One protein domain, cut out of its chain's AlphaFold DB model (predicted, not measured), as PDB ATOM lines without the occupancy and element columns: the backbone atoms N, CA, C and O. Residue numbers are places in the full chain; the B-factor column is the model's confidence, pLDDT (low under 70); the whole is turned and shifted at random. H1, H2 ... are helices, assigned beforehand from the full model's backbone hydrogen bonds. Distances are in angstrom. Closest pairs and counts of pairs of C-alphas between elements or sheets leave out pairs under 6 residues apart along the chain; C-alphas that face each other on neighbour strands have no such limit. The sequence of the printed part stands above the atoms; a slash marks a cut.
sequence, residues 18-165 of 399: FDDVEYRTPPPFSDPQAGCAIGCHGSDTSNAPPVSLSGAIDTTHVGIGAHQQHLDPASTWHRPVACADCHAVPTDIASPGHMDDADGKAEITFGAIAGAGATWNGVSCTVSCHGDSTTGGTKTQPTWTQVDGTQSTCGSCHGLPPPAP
ATOM      1  N   PHE A  18     164.017 118.001 142.766       41.12
ATOM      2  CA  PHE A  18     165.112 117.191 142.224       41.12
ATOM      3  C   PHE A  18     166.436 117.945 142.432       41.12
ATOM      4  O   PHE A  18     166.958 118.564 141.511       41.12
ATOM      5  N   ASP A  19     166.949 117.918 143.663       39.09
ATOM      6  CA  ASP A  19     168.389 118.057 143.902       39.09
ATOM      7  C   ASP A  19     169.005 116.658 143.709       39.09
ATOM      8  O   ASP A  19     168.445 115.680 144.201       39.09
ATOM      9  N   ASP A  20     170.129 116.588 142.990       41.81
ATOM     10  CA  ASP A  20     170.947 115.407 142.637       41.81
ATOM     11  C   ASP A  20     170.670 114.746 141.267       41.81
ATOM     12  O   ASP A  20     170.131 113.642 141.170       41.81
ATOM     13  N   VAL A  21     171.162 115.370 140.183       42.06
ATOM     14  CA  VAL A  21     171.447 114.673 138.912       42.06
ATOM     15  C   VAL A  21     172.885 114.960 138.465       42.06
ATOM     16  O   VAL A  21     173.323 116.103 138.361       42.06
ATOM     17  N   GLU A  22     173.631 113.880 138.245       40.25
ATOM     18  CA  GLU A  22     175.047 113.826 137.879       40.25
ATOM     19  C   GLU A  22     175.324 114.537 136.534       40.25
ATOM     20  O   GLU A  22     174.627 114.314 135.543       40.25
ATOM     21  N   TYR A  23     176.353 115.393 136.497       37.78
ATOM     22  CA  TYR A  23     176.719 116.249 135.359       37.78
ATOM     23  C   TYR A  23     177.170 115.421 134.141       37.78
ATOM     24  O   TYR A  23     178.353 115.111 133.976       37.78
ATOM     25  N   ARG A  24     176.230 115.062 133.262       43.69
ATOM     26  CA  ARG A  24     176.531 114.666 131.880       43.69
ATOM     27  C   ARG A  24     176.458 115.897 130.989       43.69
ATOM     28  O   ARG A  24     175.579 116.734 131.152       43.69
ATOM     29  N   THR A  25     177.399 116.002 130.052       42.41
ATOM     30  CA  THR A  25     177.402 117.051 129.029       42.41
ATOM     31  C   THR A  25     176.051 117.068 128.305       42.41
ATOM     32  O   THR A  25     175.690 116.036 127.728       42.41
ATOM     33  N   PRO A  26     175.314 118.189 128.344       40.38
ATOM     34  CA  PRO A  26     173.994 118.282 127.736       40.38
ATOM     35  C   PRO A  26     174.085 118.106 126.199       40.38
ATOM     36  O   PRO A  26     175.057 118.585 125.601       40.38
ATOM     37  N   PRO A  27     173.147 117.402 125.529       41.00
ATOM     38  CA  PRO A  27     173.129 117.294 124.067       41.00
ATOM     39  C   PRO A  27     173.004 118.677 123.400       41.00
ATOM     40  O   PRO A  27     172.498 119.616 124.023       41.00
ATOM     41  N   PRO A  28     173.433 118.842 122.134       38.66
ATOM     42  CA  PRO A  28     173.244 120.104 121.423       38.66
ATOM     43  C   PRO A  28     171.761 120.508 121.477       38.66
ATOM     44  O   PRO A  28     170.892 119.685 121.206       38.66
ATOM     45  N   PHE A  29     171.503 121.757 121.883       44.56
ATOM     46  CA  PHE A  29     170.189 122.381 122.145       44.56
ATOM     47  C   PHE A  29     169.506 122.103 123.486       44.56
ATOM     48  O   PHE A  29     168.475 122.716 123.744       44.56
ATOM     49  N   SER A  30     170.049 121.269 124.370       45.28
ATOM     50  CA  SER A  30     169.542 121.224 125.750       45.28
ATOM     51  C   SER A  30     169.894 122.510 126.502       45.28
ATOM     52  O   SER A  30     171.003 123.037 126.394       45.28
ATOM     53  N   ASP A  31     168.909 123.038 127.223       49.12
ATOM     54  CA  ASP A  31     169.080 124.202 128.078       49.12
ATOM     55  C   ASP A  31     170.128 123.878 129.164       49.12
ATOM     56  O   ASP A  31     169.964 122.889 129.888       49.12
ATOM     57  N   PRO A  32     171.211 124.666 129.317       42.66
ATOM     58  CA  PRO A  32     172.100 124.545 130.468       42.66
ATOM     59  C   PRO A  32     171.421 124.933 131.798       42.66
ATOM     60  O   PRO A  32     172.061 124.860 132.848       42.66
ATOM     61  N   GLN A  33     170.147 125.323 131.795       44.75
ATOM     62  CA  GLN A  33     169.328 125.524 132.982       44.75
ATOM     63  C   GLN A  33     168.393 124.325 133.178       44.75
ATOM     64  O   GLN A  33     167.377 124.142 132.511       44.75
ATOM     65  N   ALA A  34     168.749 123.483 134.145       48.78
ATOM     66  CA  ALA A  34     167.864 122.473 134.697       48.78
ATOM     67  C   ALA A  34     166.503 123.101 135.064       48.78
ATOM     68  O   ALA A  34     166.425 123.902 135.994       48.78
ATOM     69  N   GLY A  35     165.429 122.754 134.343       52.28
ATOM     70  CA  GLY A  35     164.078 123.147 134.753       52.28
ATOM     71  C   GLY A  35     162.976 123.008 133.706       52.28
ATOM     72  O   GLY A  35     161.966 122.369 133.985       52.28
ATOM     73  N   CYS A  36     163.129 123.569 132.505       55.59
ATOM     74  CA  CYS A  36     161.978 123.739 131.601       55.59
ATOM     75  C   CYS A  36     161.608 122.470 130.812       55.59
ATOM     76  O   CYS A  36     160.431 122.100 130.772       55.59
ATOM     77  N   ALA A  37     162.612 121.777 130.254       57.31
ATOM     78  CA  ALA A  37     162.434 120.560 129.453       57.31
ATOM     79  C   ALA A  37     161.893 119.366 130.269       57.31
ATOM     80  O   ALA A  37     161.200 118.497 129.758       57.31
ATOM     81  N   ILE A  38     162.214 119.322 131.565       57.97
ATOM     82  CA  ILE A  38     161.841 118.221 132.470       57.97
ATOM     83  C   ILE A  38     160.661 118.622 133.371       57.97
ATOM     84  O   ILE A  38     159.889 117.768 133.799       57.97
ATOM     85  N   GLY A  39     160.501 119.919 133.662       61.97
ATOM     86  CA  GLY A  39     159.522 120.417 134.627       61.97
ATOM     87  C   GLY A  39     158.152 120.782 134.055       61.97
ATOM     88  O   GLY A  39     157.196 120.813 134.824       61.97
ATOM     89  N   CYS A  40     158.029 121.075 132.753       68.81
ATOM     90  CA  CYS A  40     156.755 121.510 132.151       68.81
ATOM     91  C   CYS A  40     156.433 120.831 130.809       68.81
ATOM     92  O   CYS A  40     155.309 120.376 130.615       68.81
ATOM     93  N   HIS A  41     157.397 120.747 129.887       73.56
ATOM     94  CA  HIS A  41     157.227 120.142 128.558       73.56
ATOM     95  C   HIS A  41     158.588 119.671 128.033       73.56
ATOM     96  O   HIS A  41     159.563 120.388 128.215       73.56
ATOM     97  N   GLY A  42     158.665 118.500 127.394       73.12
ATOM     98  CA  GLY A  42     159.942 117.890 126.981       73.12
ATOM     99  C   GLY A  42     160.289 116.606 127.754       73.12
ATOM    100  O   GLY A  42     159.441 116.018 128.430       73.12
ATOM    101  N   SER A  43     161.530 116.144 127.612       68.62
ATOM    102  CA  SER A  43     162.146 115.069 128.396       68.62
ATOM    103  C   SER A  43     163.644 115.317 128.612       68.62
ATOM    104  O   SER A  43     164.230 116.267 128.099       68.62
ATOM    105  N   ASP A  44     164.288 114.402 129.339       65.44
ATOM    106  CA  ASP A  44     165.747 114.300 129.505       65.44
ATOM    107  C   ASP A  44     166.521 114.034 128.197       65.44
ATOM    108  O   ASP A  44     167.749 114.118 128.154       65.44
ATOM    109  N   THR A  45     165.797 113.692 127.137       64.44
ATOM    110  CA  THR A  45     166.316 113.209 125.857       64.44
ATOM    111  C   THR A  45     165.867 114.077 124.683       64.44
ATOM    112  O   THR A  45     166.485 114.007 123.621       64.44
ATOM    113  N   SER A  46     164.833 114.912 124.848       68.12
ATOM    114  CA  SER A  46     164.356 115.823 123.808       68.12
ATOM    115  C   SER A  46     163.602 117.026 124.373       68.12
ATOM    116  O   SER A  46     162.710 116.882 125.202       68.12
ATOM    117  N   ASN A  47     163.890 118.215 123.845       66.06
ATOM    118  CA  ASN A  47     163.069 119.406 124.089       66.06
ATOM    119  C   ASN A  47     161.804 119.435 123.209       66.06
ATOM    120  O   ASN A  47     160.939 120.281 123.413       66.06
ATOM    121  N   ALA A  48     161.686 118.525 122.232       69.50
ATOM    122  CA  ALA A  48     160.436 118.282 121.521       69.50
ATOM    123  C   ALA A  48     159.452 117.653 122.515       69.50
ATOM    124  O   ALA A  48     159.781 116.586 123.034       69.50
ATOM    125  N   PRO A  49     158.275 118.240 122.794       66.56
ATOM    126  CA  PRO A  49     157.414 117.762 123.870       66.56
ATOM    127  C   PRO A  49     156.998 116.300 123.630       66.56
ATOM    128  O   PRO A  49     156.259 116.045 122.681       66.56
ATOM    129  N   PRO A  50     157.416 115.320 124.460       67.00
ATOM    130  CA  PRO A  50     156.743 114.029 124.539       67.00
ATOM    131  C   PRO A  50     155.533 114.105 125.480       67.00
ATOM    132  O   PRO A  50     154.736 113.175 125.523       67.00
ATOM    133  N   VAL A  51     155.405 115.204 126.236       76.44
ATOM    134  CA  VAL A  51     154.314 115.500 127.164       76.44
ATOM    135  C   VAL A  51     153.884 116.957 126.981       76.44
ATOM    136  O   VAL A  51     154.729 117.850 126.935       76.44
ATOM    137  N   SER A  52     152.579 117.199 126.858       78.31
ATOM    138  CA  SER A  52     152.002 118.542 126.772       78.31
ATOM    139  C   SER A  52     151.767 119.119 128.171       78.31
ATOM    140  O   SER A  52     151.736 118.382 129.156       78.31
ATOM    141  N   LEU A  53     151.457 120.416 128.265       75.19
ATOM    142  CA  LEU A  53     151.035 121.044 129.530       75.19
ATOM    143  C   LEU A  53     149.789 120.385 130.157       75.19
ATOM    144  O   LEU A  53     149.566 120.491 131.360       75.19
ATOM    145  N   SER A  54     148.977 119.684 129.360       77.12
ATOM    146  CA  SER A  54     147.816 118.924 129.837       77.12
ATOM    147  C   SER A  54     148.147 117.473 130.215       77.12
ATOM    148  O   SER A  54     147.231 116.698 130.492       77.12
ATOM    149  N   GLY A  55     149.422 117.075 130.175       78.31
ATOM    150  CA  GLY A  55     149.876 115.707 130.432       78.31
ATOM    151  C   GLY A  55     149.616 114.722 129.287       78.31
ATOM    152  O   GLY A  55     149.736 113.515 129.490       78.31
ATOM    153  N   ALA A  56     149.229 115.195 128.097       84.69
ATOM    154  CA  ALA A  56     149.010 114.318 126.947       84.69
ATOM    155  C   ALA A  56     150.349 113.852 126.371       84.69
ATOM    156  O   ALA A  56     151.274 114.652 126.292       84.69
ATOM    157  N   ILE A  57     150.421 112.592 125.937       84.44
ATOM    158  CA  ILE A  57     151.642 111.980 125.379       84.44
ATOM    159  C   ILE A  57     151.458 111.408 123.969       84.44
ATOM    160  O   ILE A  57     152.413 110.962 123.342       84.44
ATOM    161  N   ASP A  58     150.220 111.381 123.475       89.00
ATOM    162  CA  ASP A  58     149.916 110.873 122.142       89.00
ATOM    163  C   ASP A  58     150.143 111.972 121.099       89.00
ATOM    164  O   ASP A  58     149.684 113.104 121.239       89.00
ATOM    165  N   THR A  59     150.812 111.601 120.015       90.69
ATOM    166  CA  THR A  59     151.014 112.398 118.801       90.69
ATOM    167  C   THR A  59     149.716 112.845 118.120       90.69
ATOM    168  O   THR A  59     149.725 113.804 117.350       90.69
ATOM    169  N   THR A  60     148.572 112.237 118.448       92.25
ATOM    170  CA  THR A  60     147.252 112.744 118.041       92.25
ATOM    171  C   THR A  60     146.857 114.054 118.740       92.25
ATOM    172  O   THR A  60     145.924 114.732 118.306       92.25
ATOM    173  N   HIS A  61     147.571 114.458 119.796       91.00
ATOM    174  CA  HIS A  61     147.372 115.724 120.493       91.00
ATOM    175  C   HIS A  61     148.184 116.854 119.840       91.00
ATOM    176  O   HIS A  61     149.393 116.733 119.662       91.00
ATOM    177  N   VAL A  62     147.555 118.005 119.564       88.06
ATOM    178  CA  VAL A  62     148.193 119.145 118.866       88.06
ATOM    179  C   VAL A  62     149.447 119.687 119.569       88.06
ATOM    180  O   VAL A  62     150.411 120.056 118.916       88.06
ATOM    181  N   GLY A  63     149.475 119.671 120.904       84.44
ATOM    182  CA  GLY A  63     150.657 120.050 121.694       84.44
ATOM    183  C   GLY A  63     151.840 119.070 121.619       84.44
ATOM    184  O   GLY A  63     152.917 119.415 122.085       84.44
ATOM    185  N   ILE A  64     151.647 117.874 121.048       87.62
ATOM    186  CA  ILE A  64     152.696 116.870 120.805       87.62
ATOM    187  C   ILE A  64     152.963 116.786 119.303       87.62
ATOM    188  O   ILE A  64     154.005 117.242 118.841       87.62
ATOM    189  N   GLY A  65     151.991 116.279 118.537       91.31
ATOM    190  CA  GLY A  65     152.024 116.209 117.078       91.31
ATOM    191  C   GLY A  65     153.366 115.775 116.492       91.31
ATOM    192  O   GLY A  65     154.010 114.841 116.971       91.31
ATOM    193  N   ALA A  66     153.783 116.484 115.447       91.94
ATOM    194  CA  ALA A  66     154.977 116.192 114.665       91.94
ATOM    195  C   ALA A  66     156.274 116.839 115.196       91.94
ATOM    196  O   ALA A  66     157.261 116.867 114.458       91.94
ATOM    197  N   HIS A  67     156.325 117.352 116.436       89.44
ATOM    198  CA  HIS A  67     157.529 118.024 116.961       89.44
ATOM    199  C   HIS A  67     158.790 117.156 116.835       89.44
ATOM    200  O   HIS A  67     159.814 117.627 116.344       89.44
ATOM    201  N   GLN A  68     158.709 115.879 117.225       85.50
ATOM    202  CA  GLN A  68     159.856 114.965 117.162       85.50
ATOM    203  C   GLN A  68     160.334 114.707 115.729       85.50
ATOM    204  O   GLN A  68     161.530 114.560 115.516       85.50
ATOM    205  N   GLN A  69     159.427 114.694 114.746       86.88
ATOM    206  CA  GLN A  69     159.804 114.505 113.342       86.88
ATOM    207  C   GLN A  69     160.582 115.704 112.792       86.88
ATOM    208  O   GLN A  69     161.482 115.525 111.983       86.88
ATOM    209  N   HIS A  70     160.256 116.920 113.236       89.25
ATOM    210  CA  HIS A  70     160.962 118.126 112.801       89.25
ATOM    211  C   HIS A  70     162.313 118.283 113.508       89.25
ATOM    212  O   HIS A  70     163.300 118.656 112.877       89.25
ATOM    213  N   LEU A  71     162.364 117.988 114.809       86.19
ATOM    214  CA  LEU A  71     163.539 118.216 115.653       86.19
ATOM    215  C   LEU A  71     164.555 117.062 115.647       86.19
ATOM    216  O   LEU A  71     165.514 117.130 116.409       86.19
ATOM    217  N   ASP A  72     164.377 116.024 114.821       83.12
ATOM    218  CA  ASP A  72     165.334 114.916 114.713       83.12
ATOM    219  C   ASP A  72     166.699 115.413 114.184       83.12
ATOM    220  O   ASP A  72     166.826 115.737 112.997       83.12
ATOM    221  N   PRO A  73     167.751 115.463 115.028       76.75
ATOM    222  CA  PRO A  73     169.062 115.949 114.609       76.75
ATOM    223  C   PRO A  73     169.813 114.934 113.734       76.75
ATOM    224  O   PRO A  73     170.843 115.282 113.157       76.75
ATOM    225  N   ALA A  74     169.336 113.688 113.659       82.81
ATOM    226  CA  ALA A  74     169.930 112.599 112.893       82.81
ATOM    227  C   ALA A  74     169.175 112.311 111.583       82.81
ATOM    228  O   ALA A  74     169.407 111.271 110.959       82.81
ATOM    229  N   SER A  75     168.294 113.223 111.153       88.81
ATOM    230  CA  SER A  75     167.545 113.069 109.910       88.81
ATOM    231  C   SER A  75     168.473 112.856 108.713       88.81
ATOM    232  O   SER A  75     169.441 113.582 108.487       88.81
ATOM    233  N   THR A  76     168.151 111.845 107.912       91.69
ATOM    234  CA  THR A  76     168.911 111.468 106.714       91.69
ATOM    235  C   THR A  76     168.419 112.165 105.450       91.69
ATOM    236  O   THR A  76     168.918 111.881 104.360       91.69
ATOM    237  N   TRP A  77     167.434 113.060 105.565       91.62
ATOM    238  CA  TRP A  77     166.798 113.672 104.401       91.62
ATOM    239  C   TRP A  77     166.457 115.155 104.548       91.62
ATOM    240  O   TRP A  77     165.972 115.716 103.579       91.62
ATOM    241  N   HIS A  78     166.698 115.820 105.679       92.00
ATOM    242  CA  HIS A  78     166.572 117.281 105.771       92.00
ATOM    243  C   HIS A  78     167.556 117.887 106.772       92.00
ATOM    244  O   HIS A  78     168.066 117.212 107.666       92.00
ATOM    245  N   ARG A  79     167.769 119.201 106.654       91.19
ATOM    246  CA  ARG A  79     168.398 120.035 107.691       91.19
ATOM    247  C   ARG A  79     167.750 119.834 109.066       91.19
ATOM    248  O   ARG A  79     166.523 119.858 109.137       91.19
ATOM    249  N   PRO A  80     168.526 119.858 110.164       87.31
ATOM    250  CA  PRO A  80     167.980 120.029 111.511       87.31
ATOM    251  C   PRO A  80     167.093 121.281 111.635       87.31
ATOM    252  O   PRO A  80     167.579 122.405 111.482       87.31
ATOM    253  N   VAL A  81     165.798 121.102 111.907       88.75
ATOM    254  CA  VAL A  81     164.869 122.223 112.127       88.75
ATOM    255  C   VAL A  81     165.124 122.807 113.514       88.75
ATOM    256  O   VAL A  81     165.285 122.064 114.480       88.75
ATOM    257  N   ALA A  82     165.169 124.133 113.627       87.75
ATOM    258  CA  ALA A  82     165.299 124.811 114.914       87.75
ATOM    259  C   ALA A  82     163.917 125.216 115.449       87.75
ATOM    260  O   ALA A  82     163.025 125.550 114.676       87.75
ATOM    261  N   CYS A  83     163.737 125.287 116.773       85.69
ATOM    262  CA  CYS A  83     162.471 125.755 117.362       85.69
ATOM    263  C   CYS A  83     162.076 127.159 116.851       85.69
ATOM    264  O   CYS A  83     160.916 127.410 116.529       85.69
ATOM    265  N   ALA A  84     163.080 128.031 116.685       87.44
ATOM    266  CA  ALA A  84     162.929 129.388 116.163       87.44
ATOM    267  C   ALA A  84     162.465 129.457 114.693       87.44
ATOM    268  O   ALA A  84     162.108 130.536 114.220       87.44
ATOM    269  N   ASP A  85     162.449 128.336 113.963       89.56
ATOM    270  CA  ASP A  85     161.884 128.288 112.612       89.56
ATOM    271  C   ASP A  85     160.346 128.378 112.640       89.56
ATOM    272  O   ASP A  85     159.743 128.835 111.667       89.56
ATOM    273  N   CYS A  86     159.707 127.999 113.753       88.25
ATOM    274  CA  CYS A  86     158.248 127.927 113.880       88.25
ATOM    275  C   CYS A  86     157.677 128.947 114.868       88.25
ATOM    276  O   CYS A  86     156.676 129.596 114.569       88.25
ATOM    277  N   HIS A  87     158.281 129.080 116.046       87.62
ATOM    278  CA  HIS A  87     157.767 129.931 117.115       87.62
ATOM    279  C   HIS A  87     158.898 130.621 117.870       87.62
ATOM    280  O   HIS A  87     160.057 130.203 117.812       87.62
ATOM    281  N   ALA A  88     158.565 131.685 118.596       84.00
ATOM    282  CA  ALA A  88     159.516 132.328 119.485       84.00
ATOM    283  C   ALA A  88     159.982 131.311 120.536       84.00
ATOM    284  O   ALA A  88     159.176 130.552 121.072       84.00
ATOM    285  N   VAL A  89     161.287 131.265 120.803       80.69
ATOM    286  CA  VAL A  89     161.847 130.425 121.867       80.69
ATOM    287  C   VAL A  89     161.967 131.297 123.115       80.69
ATOM    288  O   VAL A  89     162.776 132.230 123.101       80.69
ATOM    289  N   PRO A  90     161.169 131.042 124.167       77.12
ATOM    290  CA  PRO A  90     161.223 131.816 125.402       77.12
ATOM    291  C   PRO A  90     162.603 131.721 126.056       77.12
ATOM    292  O   PRO A  90     163.218 130.655 126.061       77.12
ATOM    293  N   THR A  91     163.082 132.814 126.651       77.19
ATOM    294  CA  THR A  91     164.293 132.782 127.490       77.19
ATOM    295  C   THR A  91     163.987 132.379 128.930       77.19
ATOM    296  O   THR A  91     164.894 131.977 129.651       77.19
ATOM    297  N   ASP A  92     162.724 132.500 129.353       75.44
ATOM    298  CA  ASP A  92     162.220 132.092 130.665       75.44
ATOM    299  C   ASP A  92     160.685 131.875 130.649       75.44
ATOM    300  O   ASP A  92     160.002 132.091 129.646       75.44
ATOM    301  N   ILE A  93     160.126 131.440 131.782       74.75
ATOM    302  CA  ILE A  93     158.689 131.143 131.943       74.75
ATOM    303  C   ILE A  93     157.773 132.375 131.842       74.75
ATOM    304  O   ILE A  93     156.583 132.232 131.589       74.75
ATOM    305  N   ALA A  94     158.306 133.579 132.055       76.19
ATOM    306  CA  ALA A  94     157.548 134.830 132.050       76.19
ATOM    307  C   ALA A  94     157.756 135.639 130.760       76.19
ATOM    308  O   ALA A  94     157.289 136.776 130.666       76.19
ATOM    309  N   SER A  95     158.478 135.078 129.787       78.31
ATOM    310  CA  SER A  95     158.708 135.707 128.493       78.31
ATOM    311  C   SER A  95     157.369 135.989 127.805       78.31
ATOM    312  O   SER A  95     156.494 135.123 127.845       78.31
ATOM    313  N   PRO A  96     157.198 137.169 127.178       76.88
ATOM    314  CA  PRO A  96     155.977 137.482 126.450       76.88
ATOM    315  C   PRO A  96     155.707 136.456 125.350       76.88
ATOM    316  O   PRO A  96     156.605 136.172 124.555       76.88
ATOM    317  N   GLY A  97     154.483 135.948 125.294       73.38
ATOM    318  CA  GLY A  97     154.099 134.855 124.415       73.38
ATOM    319  C   GLY A  97     154.610 133.490 124.888       73.38
ATOM    320  O   GLY A  97     155.318 132.792 124.164       73.38
ATOM    321  N   HIS A  98     154.361 133.141 126.149       75.69
ATOM    322  CA  HIS A  98     154.700 131.807 126.663       75.69
ATOM    323  C   HIS A  98     153.690 131.303 127.699       75.69
ATOM    324  O   HIS A  98     153.120 130.227 127.538       75.69
ATOM    325  N   MET A  99     153.475 132.055 128.783       73.25
ATOM    326  CA  MET A  99     152.472 131.747 129.822       73.25
ATOM    327  C   MET A  99     151.681 132.983 130.280       73.25
ATOM    328  O   MET A  99     150.877 132.915 131.213       73.25
ATOM    329  N   ASP A 100     151.932 134.130 129.668       68.19
ATOM    330  CA  ASP A 100     151.444 135.443 130.072       68.19
ATOM    331  C   ASP A 100     149.993 135.730 129.654       68.19
ATOM    332  O   ASP A 100     149.396 136.677 130.171       68.19
ATOM    333  N   ASP A 101     149.394 134.897 128.799       68.25
ATOM    334  CA  ASP A 101     148.036 135.078 128.267       68.25
ATOM    335  C   ASP A 101     147.009 134.015 128.732       68.25
ATOM    336  O   ASP A 101     145.818 134.110 128.422       68.25
ATOM    337  N   ALA A 102     147.455 133.053 129.550       67.38
ATOM    338  CA  ALA A 102     146.670 131.961 130.136       67.38
ATOM    339  C   ALA A 102     146.013 130.983 129.136       67.38
ATOM    340  O   ALA A 102     145.126 130.220 129.541       67.38
ATOM    341  N   ASP A 103     146.435 130.952 127.868       73.75
ATOM    342  CA  ASP A 103     145.867 130.038 126.868       73.75
ATOM    343  C   ASP A 103     146.619 128.688 126.764       73.75
ATOM    344  O   ASP A 103     146.072 127.690 126.264       73.75
ATOM    345  N   GLY A 104     147.838 128.643 127.317       69.12
ATOM    346  CA  GLY A 104     148.698 127.463 127.387       69.12
ATOM    347  C   GLY A 104     149.221 127.005 126.023       69.12
ATOM    348  O   GLY A 104     149.418 125.799 125.827       69.12
ATOM    349  N   LYS A 105     149.380 127.920 125.064       76.75
ATOM    350  CA  LYS A 105     149.859 127.657 123.703       76.75
ATOM    351  C   LYS A 105     151.092 128.502 123.423       76.75
ATOM    352  O   LYS A 105     151.166 129.649 123.819       76.75
ATOM    353  N   ALA A 106     152.036 127.932 122.680       77.75
ATOM    354  CA  ALA A 106     153.104 128.732 122.099       77.75
ATOM    355  C   ALA A 106     152.574 129.517 120.892       77.75
ATOM    356  O   ALA A 106     151.900 128.960 120.014       77.75
ATOM    357  N   GLU A 107     152.920 130.793 120.820       80.88
ATOM    358  CA  GLU A 107     152.572 131.673 119.720       80.88
ATOM    359  C   GLU A 107     153.474 131.398 118.521       80.88
ATOM    360  O   GLU A 107     154.703 131.488 118.566       80.88
ATOM    361  N   ILE A 108     152.842 131.077 117.395       86.94
ATOM    362  CA  ILE A 108     153.547 130.744 116.164       86.94
ATOM    363  C   ILE A 108     154.022 132.032 115.488       86.94
ATOM    364  O   ILE A 108     153.241 132.784 114.902       86.94
ATOM    365  N   THR A 109     155.330 132.259 115.546       86.56
ATOM    366  CA  THR A 109     156.046 133.331 114.852       86.56
ATOM    367  C   THR A 109     157.094 132.701 113.948       86.56
ATOM    368  O   THR A 109     158.245 132.510 114.340       86.56
ATOM    369  N   PHE A 110     156.674 132.333 112.742       91.38
ATOM    370  CA  PHE A 110     157.540 131.654 111.789       91.38
ATOM    371  C   PHE A 110     158.822 132.444 111.498       91.38
ATOM    372  O   PHE A 110     158.784 133.645 111.212       91.38
ATOM    373  N   GLY A 111     159.952 131.740 111.529       89.19
ATOM    374  CA  GLY A 111     161.243 132.274 111.120       89.19
ATOM    375  C   GLY A 111     161.298 132.534 109.612       89.19
ATOM    376  O   GLY A 111     160.468 132.058 108.838       89.19
ATOM    377  N   ALA A 112     162.323 133.264 109.163       90.06
ATOM    378  CA  ALA A 112     162.455 133.667 107.759       90.06
ATOM    379  C   ALA A 112     162.443 132.482 106.769       90.06
ATOM    380  O   ALA A 112     161.960 132.616 105.646       90.06
ATOM    381  N   ILE A 113     162.945 131.317 107.189       89.12
ATOM    382  CA  ILE A 113     163.052 130.121 106.346       89.12
ATOM    383  C   ILE A 113     161.706 129.454 106.043       89.12
ATOM    384  O   ILE A 113     161.580 128.748 105.044       89.12
ATOM    385  N   ALA A 114     160.681 129.713 106.859       91.00
ATOM    386  CA  ALA A 114     159.324 129.240 106.606       91.00
ATOM    387  C   ALA A 114     158.673 129.936 105.395       91.00
ATOM    388  O   ALA A 114     157.652 129.463 104.896       91.00
ATOM    389  N   GLY A 115     159.271 131.030 104.910       89.25
ATOM    390  CA  GLY A 115     158.824 131.773 103.740       89.25
ATOM    391  C   GLY A 115     157.813 132.876 104.046       89.25
ATOM    392  O   GLY A 115     157.168 132.922 105.096       89.25
ATOM    393  N   ALA A 116     157.672 133.804 103.098       87.50
ATOM    394  CA  ALA A 116     156.694 134.880 103.198       87.50
ATOM    395  C   ALA A 116     155.265 134.316 103.149       87.50
ATOM    396  O   ALA A 116     154.937 133.520 102.272       87.50
ATOM    397  N   GLY A 117     154.405 134.761 104.069       87.00
ATOM    398  CA  GLY A 117     153.024 134.273 104.155       87.00
ATOM    399  C   GLY A 117     152.877 132.920 104.853       87.00
ATOM    400  O   GLY A 117     151.826 132.294 104.722       87.00
ATOM    401  N   ALA A 118     153.899 132.480 105.595       94.06
ATOM    402  CA  ALA A 118     153.817 131.314 106.461       94.06
ATOM    403  C   ALA A 118     152.621 131.416 107.425       94.06
ATOM    404  O   ALA A 118     152.439 132.432 108.101       94.06
ATOM    405  N   THR A 119     151.792 130.373 107.481       93.88
ATOM    406  CA  THR A 119     150.582 130.349 108.320       93.88
ATOM    407  C   THR A 119     150.412 129.022 109.037       93.88
ATOM    408  O   THR A 119     150.811 127.972 108.539       93.88
ATOM    409  N   TRP A 120     149.782 129.087 110.209       93.12
ATOM    410  CA  TRP A 120     149.357 127.952 111.019       93.12
ATOM    411  C   TRP A 120     147.892 128.154 111.399       93.12
ATOM    412  O   TRP A 120     147.517 129.235 111.852       93.12
ATOM    413  N   ASN A 121     147.060 127.132 111.204       92.62
ATOM    414  CA  ASN A 121     145.616 127.209 111.471       92.62
ATOM    415  C   ASN A 121     145.164 126.365 112.680       92.62
ATOM    416  O   ASN A 121     143.964 126.220 112.904       92.62
ATOM    417  N   GLY A 122     146.104 125.783 113.434       90.56
ATOM    418  CA  GLY A 122     145.814 124.850 114.531       90.56
ATOM    419  C   GLY A 122     145.808 123.369 114.137       90.56
ATOM    420  O   GLY A 122     145.752 122.517 115.020       90.56
ATOM    421  N   VAL A 123     145.874 123.051 112.841       93.31
ATOM    422  CA  VAL A 123     145.848 121.678 112.302       93.31
ATOM    423  C   VAL A 123     146.988 121.435 111.312       93.31
ATOM    424  O   VAL A 123     147.605 120.371 111.335       93.31
ATOM    425  N   SER A 124     147.268 122.401 110.444       94.69
ATOM    426  CA  SER A 124     148.310 122.347 109.420       94.69
ATOM    427  C   SER A 124     149.002 123.700 109.275       94.69
ATOM    428  O   SER A 124     148.466 124.747 109.662       94.69
ATOM    429  N   CYS A 125     150.202 123.679 108.696       93.12
ATOM    430  CA  CYS A 125     150.909 124.883 108.283       93.12
ATOM    431  C   CYS A 125     151.123 124.928 106.769       93.12
ATOM    432  O   CYS A 125     151.394 123.910 106.128       93.12
ATOM    433  N   THR A 126     151.022 126.142 106.225       93.81
ATOM    434  CA  THR A 126     151.453 126.473 104.863       93.81
ATOM    435  C   THR A 126     152.770 127.220 104.983       93.81
ATOM    436  O   THR A 126     152.782 128.357 105.449       93.81
ATOM    437  N   VAL A 127     153.870 126.562 104.622       93.69
ATOM    438  CA  VAL A 127     155.249 127.061 104.743       93.69
ATOM    439  C   VAL A 127     156.083 126.558 103.570       93.69
ATOM    440  O   VAL A 127     155.787 125.501 103.012       93.69
ATOM    441  N   SER A 128     157.166 127.253 103.231       92.56
ATOM    442  CA  SER A 128     158.075 126.852 102.149       92.56
ATOM    443  C   SER A 128     158.661 125.447 102.338       92.56
ATOM    444  O   SER A 128     158.880 124.752 101.349       92.56
ATOM    445  N   CYS A 129     158.848 124.983 103.579       92.75
ATOM    446  CA  CYS A 129     159.337 123.630 103.870       92.75
ATOM    447  C   CYS A 129     158.389 122.517 103.388       92.75
ATOM    448  O   CYS A 129     158.844 121.439 103.011       92.75
ATOM    449  N   HIS A 130     157.079 122.776 103.374       94.25
ATOM    450  CA  HIS A 130     156.064 121.830 102.897       94.25
ATOM    451  C   HIS A 130     155.841 121.920 101.384       94.25
ATOM    452  O   HIS A 130     155.040 121.172 100.825       94.25
ATOM    453  N   GLY A 131     156.597 122.795 100.714       93.12
ATOM    454  CA  GLY A 131     156.570 122.984  99.275       93.12
ATOM    455  C   GLY A 131     155.241 123.525  98.759       93.12
ATOM    456  O   GLY A 131     154.478 124.163  99.484       93.12
ATOM    457  N   ASP A 132     154.987 123.314  97.470       91.38
ATOM    458  CA  ASP A 132     153.827 123.874  96.784       91.38
ATOM    459  C   ASP A 132     153.358 122.956  95.644       91.38
ATOM    460  O   ASP A 132     154.119 122.236  95.000       91.38
ATOM    461  N   SER A 133     152.063 123.007  95.369       93.69
ATOM    462  CA  SER A 133     151.434 122.362  94.227       93.69
ATOM    463  C   SER A 133     152.024 122.837  92.895       93.69
ATOM    464  O   SER A 133     152.100 122.048  91.953       93.69
ATOM    465  N   THR A 134     152.512 124.083  92.807       93.00
ATOM    466  CA  THR A 134     153.153 124.599  91.583       93.00
ATOM    467  C   THR A 134     154.489 123.923  91.282       93.00
ATOM    468  O   THR A 134     154.835 123.755  90.115       93.00
ATOM    469  N   THR A 135     155.205 123.454  92.309       92.81
ATOM    470  CA  THR A 135     156.416 122.637  92.152       92.81
ATOM    471  C   THR A 135     156.101 121.143  92.081       92.81
ATOM    472  O   THR A 135     157.019 120.329  92.026       92.81
ATOM    473  N   GLY A 136     154.818 120.763  92.028       95.31
ATOM    474  CA  GLY A 136     154.346 119.384  91.894       95.31
ATOM    475  C   GLY A 136     154.139 118.639  93.214       95.31
ATOM    476  O   GLY A 136     153.962 117.423  93.185       95.31
ATOM    477  N   GLY A 137     154.171 119.328  94.360       96.44
ATOM    478  CA  GLY A 137     153.894 118.728  95.665       96.44
ATOM    479  C   GLY A 137     152.444 118.262  95.810       96.44
ATOM    480  O   GLY A 137     151.507 118.941  95.389       96.44
ATOM    481  N   THR A 138     152.248 117.100  96.436       96.06
ATOM    482  CA  THR A 138     150.921 116.478  96.620       96.06
ATOM    483  C   THR A 138     150.385 116.549  98.053       96.06
ATOM    484  O   THR A 138     149.200 116.284  98.276       96.06
ATOM    485  N   LYS A 139     151.227 116.913  99.031       95.62
ATOM    486  CA  LYS A 139     150.917 116.974 100.472       95.62
ATOM    487  C   LYS A 139     151.453 118.264 101.103       95.62
ATOM    488  O   LYS A 139     152.113 118.241 102.133       95.62
ATOM    489  N   THR A 140     151.136 119.403 100.496       94.56
ATOM    490  CA  THR A 140     151.683 120.722 100.871       94.56
ATOM    491  C   THR A 140     151.049 121.352 102.114       94.56
ATOM    492  O   THR A 140     151.464 122.413 102.568       94.56
ATOM    493  N   GLN A 141     150.040 120.692 102.682       94.75
ATOM    494  CA  GLN A 141     149.404 121.049 103.949       94.75
ATOM    495  C   GLN A 141     149.258 119.782 104.803       94.75
ATOM    496  O   GLN A 141     148.149 119.253 104.928       94.75
ATOM    497  N   PRO A 142     150.367 119.236 105.333       95.81
ATOM    498  CA  PRO A 142     150.320 118.037 106.153       95.81
ATOM    499  C   PRO A 142     149.570 118.310 107.460       95.81
ATOM    500  O   PRO A 142     149.639 119.397 108.039       95.81
ATOM    501  N   THR A 143     148.846 117.301 107.932       96.75
ATOM    502  CA  THR A 143     148.150 117.330 109.218       96.75
ATOM    503  C   THR A 143     149.162 117.103 110.332       96.75
ATOM    504  O   THR A 143     149.799 116.051 110.383       96.75
ATOM    505  N   TRP A 144     149.289 118.065 111.242       94.62
ATOM    506  CA  TRP A 144     150.280 118.078 112.322       94.62
ATOM    507  C   TRP A 144     150.223 116.866 113.254       94.62
ATOM    508  O   TRP A 144     151.244 116.401 113.749       94.62
ATOM    509  N   THR A 145     149.023 116.343 113.488       95.38
ATOM    510  CA  THR A 145     148.768 115.205 114.381       95.38
ATOM    511  C   THR A 145     148.794 113.853 113.659       95.38
ATOM    512  O   THR A 145     148.447 112.835 114.252       95.38
ATOM    513  N   GLN A 146     149.166 113.820 112.374       95.62
ATOM    514  CA  GLN A 146     149.326 112.587 111.603       95.62
ATOM    515  C   GLN A 146     150.817 112.302 111.372       95.62
ATOM    516  O   GLN A 146     151.435 112.812 110.437       95.62
ATOM    517  N   VAL A 147     151.381 111.442 112.221       92.69
ATOM    518  CA  VAL A 147     152.820 111.113 112.279       92.69
ATOM    519  C   VAL A 147     153.130 109.679 111.824       92.69
ATOM    520  O   VAL A 147     154.060 109.038 112.301       92.69
ATOM    521  N   ASP A 148     152.348 109.153 110.885       92.81
ATOM    522  CA  ASP A 148     152.484 107.787 110.352       92.81
ATOM    523  C   ASP A 148     153.502 107.667 109.195       92.81
ATOM    524  O   ASP A 148     153.646 106.605 108.592       92.81
ATOM    525  N   GLY A 149     154.187 108.767 108.860       90.38
ATOM    526  CA  GLY A 149     155.166 108.856 107.771       90.38
ATOM    527  C   GLY A 149     154.559 108.976 106.369       90.38
ATOM    528  O   GLY A 149     155.290 109.177 105.400       90.38
ATOM    529  N   THR A 150     153.232 108.911 106.220       93.56
ATOM    530  CA  THR A 150     152.578 108.968 104.897       93.56
ATOM    531  C   THR A 150     152.689 110.342 104.230       93.56
ATOM    532  O   THR A 150     152.606 110.447 103.006       93.56
ATOM    533  N   GLN A 151     152.911 111.389 105.026       94.38
ATOM    534  CA  GLN A 151     152.980 112.784 104.585       94.38
ATOM    535  C   GLN A 151     154.409 113.263 104.277       94.38
ATOM    536  O   GLN A 151     154.577 114.334 103.706       94.38
ATOM    537  N   SER A 152     155.429 112.475 104.629       91.25
ATOM    538  CA  SER A 152     156.854 112.778 104.419       91.25
ATOM    539  C   SER A 152     157.477 111.868 103.356       91.25
ATOM    540  O   SER A 152     158.666 111.554 103.391       91.25
ATOM    541  N   THR A 153     156.660 111.394 102.415       93.12
ATOM    542  CA  THR A 153     157.127 110.573 101.297       93.12
ATOM    543  C   THR A 153     157.614 111.453 100.153       93.12
ATOM    544  O   THR A 153     157.105 112.549  99.914       93.12
ATOM    545  N   CYS A 154     158.596 110.955  99.411       92.81
ATOM    546  CA  CYS A 154     159.020 111.510  98.132       92.81
ATOM    547  C   CYS A 154     157.801 111.869  97.244       92.81
ATOM    548  O   CYS A 154     156.959 111.014  96.984       92.81
ATOM    549  N   GLY A 155     157.692 113.133  96.800       93.62
ATOM    550  CA  GLY A 155     156.534 113.651  96.042       93.62
ATOM    551  C   GLY A 155     155.539 114.477  96.875       93.62
ATOM    552  O   GLY A 155     154.602 115.077  96.340       93.62
ATOM    553  N   SER A 156     155.719 114.509  98.197       95.75
ATOM    554  CA  SER A 156     154.839 115.233  99.121       95.75
ATOM    555  C   SER A 156     155.018 116.750  99.017       95.75
ATOM    556  O   SER A 156     154.028 117.456  98.835       95.75
ATOM    557  N   CYS A 157     156.261 117.244  99.046       94.62
ATOM    558  CA  CYS A 157     156.554 118.685  99.036       94.62
ATOM    559  C   CYS A 157     156.761 119.255  97.621       94.62
ATOM    560  O   CYS A 157     156.287 120.342  97.307       94.62
ATOM    561  N   HIS A 158     157.449 118.517  96.750       95.25
ATOM    562  CA  HIS A 158     157.673 118.867  95.344       95.25
ATOM    563  C   HIS A 158     157.538 117.618  94.463       95.25
ATOM    564  O   HIS A 158     157.595 116.493  94.961       95.25
ATOM    565  N   GLY A 159     157.375 117.809  93.154       94.31
ATOM    566  CA  GLY A 159     157.276 116.731  92.171       94.31
ATOM    567  C   GLY A 159     158.594 115.979  91.982       94.31
ATOM    568  O   GLY A 159     159.668 116.480  92.316       94.31
ATOM    569  N   LEU A 160     158.521 114.774  91.417       91.88
ATOM    570  CA  LEU A 160     159.675 113.906  91.167       91.88
ATOM    571  C   LEU A 160     159.722 113.431  89.707       91.88
ATOM    572  O   LEU A 160     159.203 112.355  89.401       91.88
ATOM    573  N   PRO A 161     160.348 114.197  88.800       91.56
ATOM    574  CA  PRO A 161     160.885 115.548  88.998       91.56
ATOM    575  C   PRO A 161     159.780 116.620  89.113       91.56
ATOM    576  O   PRO A 161     158.604 116.323  88.869       91.56
ATOM    577  N   PRO A 162     160.118 117.871  89.486       92.69
ATOM    578  CA  PRO A 162     159.185 118.989  89.404       92.69
ATOM    579  C   PRO A 162     158.574 119.141  87.997       92.69
ATOM    580  O   PRO A 162     159.154 118.666  87.015       92.69
ATOM    581  N   PRO A 163     157.416 119.811  87.860       91.31
ATOM    582  CA  PRO A 163     156.817 120.087  86.561       91.31
ATOM    583  C   PRO A 163     157.748 120.858  85.614       91.31
ATOM    584  O   PRO A 163     158.695 121.533  86.029       91.31
ATOM    585  N   ALA A 164     157.430 120.802  84.317       87.00
ATOM    586  CA  ALA A 164     158.112 121.584  83.290       87.00
ATOM    587  C   ALA A 164     158.216 123.077  83.695       87.00
ATOM    588  O   ALA A 164     157.260 123.623  84.251       87.00
ATOM    589  N   PRO A 165     159.341 123.759  83.404       81.75
ATOM    590  CA  PRO A 165     160.373 123.389  82.431       81.75
ATOM    591  C   PRO A 165     161.501 122.491  82.972       81.75
ATOM    592  O   PRO A 165     162.496 122.310  82.273       81.75
TER     593      PRO A 165
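AT A GLANCE: This is residues 18 to 165 of the 399 residues of the protein "CxxxxCH/CxxCH domain-containing protein" of Deltaproteobacteria bacterium (UniProt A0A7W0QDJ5). This is an elongated body of loops with little regular structure, its first and last residues at opposite ends of the long axis; the tiny helix H1 lies toward the first end and the equally tiny H2 near the middle. The 148 printed residues hold two named helices, H1 then H2, with 8 residues, and no named strand: the class is all helix. The whole is compact, radius of gyration of the C-alphas 16.9 A, spanning 61 by 34 by 27 A.

HOW THE PARTS SIT: H1, residues 36 to 39, and H2, residues 67 to 70, are apart. Both are too short for an O i to N i+4 pair; their single O i to N i+3 pair is within hydrogen-bond range in H2, not in H1. Residues 119 to 120 pair antiparallel with 125 to 126.

IN THESE COORDINATES: H1 measures 5.1 A from C-alpha 36 at (161.978, 123.739, 131.601); H2 measures 5.4 A, ending with C-alpha 70 at (160.962, 118.126, 112.801).

THE WHOLE: The C-alphas farthest apart, of Asp 19 and Pro 165, are 62.2 A apart. The printed part has no cut. The link from H1 to H2 is long. Residues 18 to 40, 43 to 50, 100 to 102 and 104 have pLDDT under 70.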